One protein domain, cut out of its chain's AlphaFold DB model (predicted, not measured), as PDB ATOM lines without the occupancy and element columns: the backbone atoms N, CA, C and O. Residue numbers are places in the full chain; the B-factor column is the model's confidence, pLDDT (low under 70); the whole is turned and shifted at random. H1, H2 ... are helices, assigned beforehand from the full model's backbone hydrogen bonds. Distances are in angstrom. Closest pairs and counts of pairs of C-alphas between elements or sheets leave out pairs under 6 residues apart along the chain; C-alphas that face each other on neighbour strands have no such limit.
ATOM      1  N   THR A  68     -38.271  44.202   8.313       96.62
ATOM      2  CA  THR A  68     -37.092  43.642   7.639       96.62
ATOM      3  C   THR A  68     -37.055  44.024   6.162       96.62
ATOM      4  O   THR A  68     -36.006  44.400   5.645       96.62
ATOM      5  N   GLN A  69     -38.188  43.965   5.460       96.81
ATOM      6  CA  GLN A  69     -38.266  44.386   4.060       96.81
ATOM      7  C   GLN A  69     -37.966  45.876   3.902       96.81
ATOM      8  O   GLN A  69     -37.250  46.259   2.976       96.81
ATOM      9  N   HIS A  70     -38.460  46.708   4.818       97.56
ATOM     10  CA  HIS A  70     -38.141  48.128   4.832       97.56
ATOM     11  C   HIS A  70     -36.629  48.348   5.003       97.56
ATOM     12  O   HIS A  70     -36.031  49.085   4.225       97.56
ATOM     13  N   GLU A  71     -35.977  47.652   5.938       96.31
ATOM     14  CA  GLU A  71     -34.516  47.714   6.106       96.31
ATOM     15  C   GLU A  71     -33.754  47.253   4.856       96.31
ATOM     16  O   GLU A  71     -32.799  47.906   4.434       96.31
ATOM     17  N   ILE A  72     -34.191  46.159   4.226       96.06
ATOM     18  CA  ILE A  72     -33.589  45.641   2.989       96.06
ATOM     19  C   ILE A  72     -33.660  46.680   1.867       96.06
ATOM     20  O   ILE A  72     -32.675  46.862   1.154       96.06
ATOM     21  N   LEU A  73     -34.791  47.379   1.716       96.88
ATOM     22  CA  LEU A  73     -34.969  48.415   0.691       96.88
ATOM     23  C   LEU A  73     -34.040  49.621   0.893       96.88
ATOM     24  O   LEU A  73     -33.670  50.272  -0.083       96.88
ATOM     25  N   HIS A  74     -33.640  49.907   2.135       95.94
ATOM     26  CA  HIS A  74     -32.702  50.991   2.456       95.94
ATOM     27  C   HIS A  74     -31.231  50.555   2.482       95.94
ATOM     28  O   HIS A  74     -30.344  51.409   2.541       95.94
ATOM     29  N   SER A  75     -30.957  49.249   2.416       94.88
ATOM     30  CA  SER A  75     -29.601  48.697   2.440       94.88
ATOM     31  C   SER A  75     -28.787  49.147   1.227       94.88
ATOM     32  O   SER A  75     -29.204  48.996   0.079       94.88
ATOM     33  N   ARG A  76     -27.567  49.641   1.464       94.31
ATOM     34  CA  ARG A  76     -26.688  50.178   0.407       94.31
ATOM     35  C   ARG A  76     -25.572  49.227  -0.003       94.31
ATOM     36  O   ARG A  76     -24.794  49.545  -0.900       94.31
ATOM     37  N   SER A  77     -25.456  48.074   0.658       95.12
ATOM     38  CA  SER A  77     -24.400  47.103   0.365       95.12
ATOM     39  C   SER A  77     -24.818  45.651   0.629       95.12
ATOM     40  O   SER A  77     -25.633  45.390   1.515       95.12
ATOM     41  N   PRO A  78     -24.202  44.670  -0.057       92.38
ATOM     42  CA  PRO A  78     -24.427  43.251   0.228       92.38
ATOM     43  C   PRO A  78     -24.070  42.844   1.668       92.38
ATOM     44  O   PRO A  78     -24.716  41.977   2.250       92.38
ATOM     45  N   ALA A  79     -23.059  43.482   2.269       95.56
ATOM     46  CA  ALA A  79     -22.654  43.213   3.649       95.56
ATOM     47  C   ALA A  79     -23.685  43.710   4.680       95.56
ATOM     48  O   ALA A  79     -23.808  43.148   5.767       95.56
ATOM     49  N   GLU A  80     -24.411  44.781   4.364       94.62
ATOM     50  CA  GLU A  80     -25.525  45.280   5.173       94.62
ATOM     51  C   GLU A  80     -26.746  44.370   5.053       94.62
ATOM     52  O   GLU A  80     -27.273  43.931   6.074       94.62
ATOM     53  N   LEU A  81     -27.084  43.951   3.832       95.69
ATOM     54  CA  LEU A  81     -28.119  42.949   3.589       95.69
ATOM     55  C   LEU A  81     -27.861  41.651   4.372       95.69
ATOM     56  O   LEU A  81     -28.761  41.141   5.033       95.69
ATOM     57  N   ALA A  82     -26.626  41.137   4.356       95.94
ATOM     58  CA  ALA A  82     -26.260  39.934   5.105       95.94
ATOM     59  C   ALA A  82     -26.470  40.096   6.623       95.94
ATOM     60  O   ALA A  82     -26.897  39.157   7.299       95.94
ATOM     61  N   ARG A  83     -26.210  41.291   7.169       96.88
ATOM     62  CA  ARG A  83     -26.452  41.596   8.586       96.88
ATOM     63  C   ARG A  83     -27.941  41.643   8.916       96.88
ATOM     64  O   ARG A  83     -28.325  41.046   9.923       96.88
ATOM     65  N   ILE A  84     -28.751  42.284   8.071       97.19
ATOM     66  CA  ILE A  84     -30.215  42.352   8.217       97.19
ATOM     67  C   ILE A  84     -30.805  40.938   8.204       97.19
ATOM     68  O   ILE A  84     -31.502  40.541   9.134       97.19
ATOM     69  N   GLN A  85     -30.424  40.120   7.221       95.19
ATOM     70  CA  GLN A  85     -30.867  38.726   7.113       95.19
ATOM     71  C   GLN A  85     -30.470  37.900   8.344       95.19
ATOM     72  O   GLN A  85     -31.288  37.183   8.916       95.19
ATOM     73  N   ALA A  86     -29.227  38.023   8.817       96.88
ATOM     74  CA  ALA A  86     -28.789  37.305  10.009       96.88
ATOM     75  C   ALA A  86     -29.552  37.747  11.274       96.88
ATOM     76  O   ALA A  86     -29.844  36.917  12.135       96.88
ATOM     77  N   ALA A  87     -29.869  39.040  11.404       96.25
ATOM     78  CA  ALA A  87     -30.682  39.557  12.503       96.25
ATOM     79  C   ALA A  87     -32.115  39.016  12.447       96.25
ATOM     80  O   ALA A  87     -32.617  38.523  13.457       96.25
ATOM     81  N   PHE A  88     -32.713  39.012  11.259       95.56
ATOM     82  CA  PHE A  88     -34.026  38.443  11.003       95.56
ATOM     83  C   PHE A  88     -34.112  36.964  11.393       95.56
ATOM     84  O   PHE A  88     -35.000  36.579  12.151       95.56
ATOM     85  N   PHE A  89     -33.148  36.138  10.968       95.38
ATOM     86  CA  PHE A  89     -33.118  34.721  11.341       95.38
ATOM     87  C   PHE A  89     -32.992  34.512  12.850       95.38
ATOM     88  O   PHE A  89     -33.701  33.679  13.415       95.38
ATOM     89  N   ARG A  90     -32.119  35.274  13.525       96.69
ATOM     90  CA  ARG A  90     -31.980  35.188  14.988       96.69
ATOM     91  C   ARG A  90     -33.282  35.546  15.701       96.69
ATOM     92  O   ARG A  90     -33.667  34.835  16.628       96.69
ATOM     93  N   ARG A  91     -33.954  36.611  15.255       95.62
ATOM     94  CA  ARG A  91     -35.249  37.042  15.794       95.62
ATOM     95  C   ARG A  91     -36.309  35.967  15.582       95.62
ATOM     96  O   ARG A  91     -36.879  35.504  16.558       95.62
ATOM     97  N   ALA A  92     -36.469  35.471  14.355       94.50
ATOM     98  CA  ALA A  92     -37.436  34.420  14.047       94.50
ATOM     99  C   ALA A  92     -37.235  33.173  14.924       94.50
ATOM    100  O   ALA A  92     -38.190  32.670  15.507       94.50
ATOM    101  N   VAL A  93     -35.994  32.697  15.081       96.19
ATOM    102  CA  VAL A  93     -35.697  31.547  15.955       96.19
ATOM    103  C   VAL A  93     -36.094  31.823  17.407       96.19
ATOM    104  O   VAL A  93     -36.651  30.941  18.058       96.19
ATOM    105  N   SER A  94     -35.815  33.020  17.926       95.88
ATOM    106  CA  SER A  94     -36.216  33.412  19.282       95.88
ATOM    107  C   SER A  94     -37.739  33.432  19.436       95.88
ATOM    108  O   SER A  94     -38.269  32.831  20.370       95.88
ATOM    109  N   ASP A  95     -38.438  34.061  18.493       93.69
ATOM    110  CA  ASP A  95     -39.889  34.239  18.529       93.69
ATOM    111  C   ASP A  95     -40.616  32.888  18.452       93.69
ATOM    112  O   ASP A  95     -41.505  32.620  19.257       93.69
ATOM    113  N   TYR A  96     -40.183  31.980  17.565       93.88
ATOM    114  CA  TYR A  96     -40.738  30.623  17.490       93.88
ATOM    115  C   TYR A  96     -40.507  29.824  18.775       93.88
ATOM    116  O   TYR A  96     -41.385  29.074  19.192       93.88
ATOM    117  N   ARG A  97     -39.350  29.972  19.432       94.12
ATOM    118  CA  ARG A  97     -39.085  29.283  20.707       94.12
ATOM    119  C   ARG A  97     -39.999  29.794  21.816       94.12
ATOM    120  O   ARG A  97     -40.521  28.981  22.574       94.12
ATOM    121  N   ALA A  98     -40.209  31.107  21.891       93.75
ATOM    122  CA  ALA A  98     -41.127  31.706  22.855       93.75
ATOM    123  C   ALA A  98     -42.578  31.266  22.602       93.75
ATOM    124  O   ALA A  98     -43.256  30.830  23.530       93.75
ATOM    125  N   HIS A  99     -43.020  31.304  21.344       93.25
ATOM    126  CA  HIS A  99     -44.354  30.868  20.939       93.25
ATOM    127  C   HIS A  99     -44.601  29.389  21.260       93.25
ATOM    128  O   HIS A  99     -45.600  29.052  21.885       93.25
ATOM    129  N   MET A 100     -43.655  28.504  20.928       91.94
ATOM    130  CA  MET A 100     -43.753  27.080  21.267       91.94
ATOM    131  C   MET A 100     -43.827  26.835  22.778       91.94
ATOM    132  O   MET A 100     -44.526  25.918  23.206       91.94
ATOM    133  N   GLY A 101     -43.138  27.648  23.587       92.25
ATOM    134  CA  GLY A 101     -43.265  27.617  25.045       92.25
ATOM    135  C   GLY A 101     -44.702  27.889  25.489       92.25
ATOM    136  O   GLY A 101     -45.300  27.050  26.158       92.25
ATOM    137  N   ARG A 102     -45.291  28.996  25.017       91.56
ATOM    138  CA  ARG A 102     -46.680  29.365  25.341       91.56
ATOM    139  C   ARG A 102     -47.701  28.349  24.835       91.56
ATOM    140  O   ARG A 102     -48.597  27.963  25.572       91.56
ATOM    141  N   VAL A 103     -47.542  27.853  23.608       91.56
ATOM    142  CA  VAL A 103     -48.410  26.800  23.056       91.56
ATOM    143  C   VAL A 103     -48.347  25.534  23.909       91.56
ATOM    144  O   VAL A 103     -49.380  24.921  24.153       91.56
ATOM    145  N   THR A 104     -47.165  25.152  24.400       90.44
ATOM    146  CA  THR A 104     -47.023  23.980  25.279       90.44
ATOM    147  C   THR A 104     -47.755  24.184  26.607       90.44
ATOM    148  O   THR A 104     -48.427  23.267  27.064       90.44
ATOM    149  N   GLU A 105     -47.683  25.381  27.196       88.31
ATOM    150  CA  GLU A 105     -48.422  25.730  28.420       88.31
ATOM    151  C   GLU A 105     -49.945  25.680  28.212       88.31
ATOM    152  O   GLU A 105     -50.666  25.120  29.037       88.31
ATOM    153  N   ILE A 106     -50.438  26.206  27.085       86.75
ATOM    154  CA  ILE A 106     -51.866  26.170  26.736       86.75
ATOM    155  C   ILE A 106     -52.328  24.726  26.485       86.75
ATOM    156  O   ILE A 106     -53.381  24.309  26.966       86.75
ATOM    157  N   LEU A 107     -51.529  23.931  25.763       82.19
ATOM    158  CA  LEU A 107     -51.851  22.533  25.466       82.19
ATOM    159  C   LEU A 107     -51.826  21.642  26.710       82.19
ATOM    160  O   LEU A 107     -52.658  20.740  26.808       82.19
ATOM    161  N   ASP A 108     -50.921  21.895  27.659       84.50
ATOM    162  CA  ASP A 108     -50.923  21.223  28.963       84.50
ATOM    163  C   ASP A 108     -52.260  21.451  29.678       84.50
ATOM    164  O   ASP A 108     -52.870  20.504  30.171       84.50
ATOM    165  N   HIS A 109     -52.788  22.678  29.627       71.62
ATOM    166  CA  HIS A 109     -54.089  22.997  30.209       71.62
ATOM    167  C   HIS A 109     -55.270  22.344  29.470       71.62
ATOM    168  O   HIS A 109     -56.214  21.893  30.119       71.62
ATOM    169  N   CYS A 110     -55.202  22.230  28.137       70.94
ATOM    170  CA  CYS A 110     -56.188  21.490  27.337       70.94
ATOM    171  C   CYS A 110     -56.249  20.000  27.709       70.94
ATOM    172  O   CYS A 110     -57.337  19.432  27.805       70.94
ATOM    173  N   TRP A 111     -55.090  19.347  27.853       68.44
ATOM    174  CA  TRP A 111     -55.007  17.898  28.090       68.44
ATOM    175  C   TRP A 111     -55.169  17.520  29.561       68.44
ATOM    176  O   TRP A 111     -55.683  16.444  29.872       68.44
ATOM    177  N   PHE A 112     -54.761  18.414  30.459       70.00
ATOM    178  CA  PHE A 112     -54.873  18.262  31.901       70.00
ATOM    179  C   PHE A 112     -55.570  19.496  32.492       70.00
ATOM    180  O   PHE A 112     -54.916  20.382  33.056       70.00
ATOM    181  N   PRO A 113     -56.914  19.561  32.405       61.31
ATOM    182  CA  PRO A 113     -57.674  20.628  33.037       61.31
ATOM    183  C   PRO A 113     -57.332  20.655  34.529       61.31
ATOM    184  O   PRO A 113     -57.409  19.628  35.213       61.31
TER     185      PRO A 113
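What this domain is: This is residues 68 to 113 of the 120 residues of an uncharacterized protein of Salipiger bermudensis (strain DSM 26914 / JCM 13377 / KCTC 12554 / HTCC2601) (UniProt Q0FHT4). A short helix, H1, folds back along the first part of one very long helix, H2, as a lopsided helical hairpin. H2 makes the length of the whole, and its residues 89 to 111 stick out alone, with residues 112 and 113 after them. The printed part has 46 residues with two named helices, H1 then H2, and no named strand; its class is all helix. It is extended, with a radius of gyration of the C-alphas of 16.9 A, and a rod in outline, spanning 54 by 15 by 7 A.

Where its parts are: H1 is residues 68 to 74 and begins with C-alpha 68 at (-37.092, 43.642, 7.639). H2 is residues 78 to 111, 48.5 A from C-alpha 78 at (-24.427, 43.251, 0.228) to C-alpha 111 at (-55.007, 17.898, 28.090).

How they stand to each other: H1 and H2 touch, H2 with residues 81 to 88 alone; their closest C-alphas, those of Ile 72 and Leu 81, are 6.1 A apart. They form a helical hairpin, running opposite ways at a shallow tilt of 13 degrees. In H1 and H2 every O i to N i+4 pair is within hydrogen-bond range.

The domain as a whole: The C-alphas farthest apart, those of Arg 76 and Pro 113, are 53.8 A apart. The printed part has no cut, and the link from H1 to H2 is tight. Mean pLDDT of the printed part is 91.2; residues 111 and 113 are under 70.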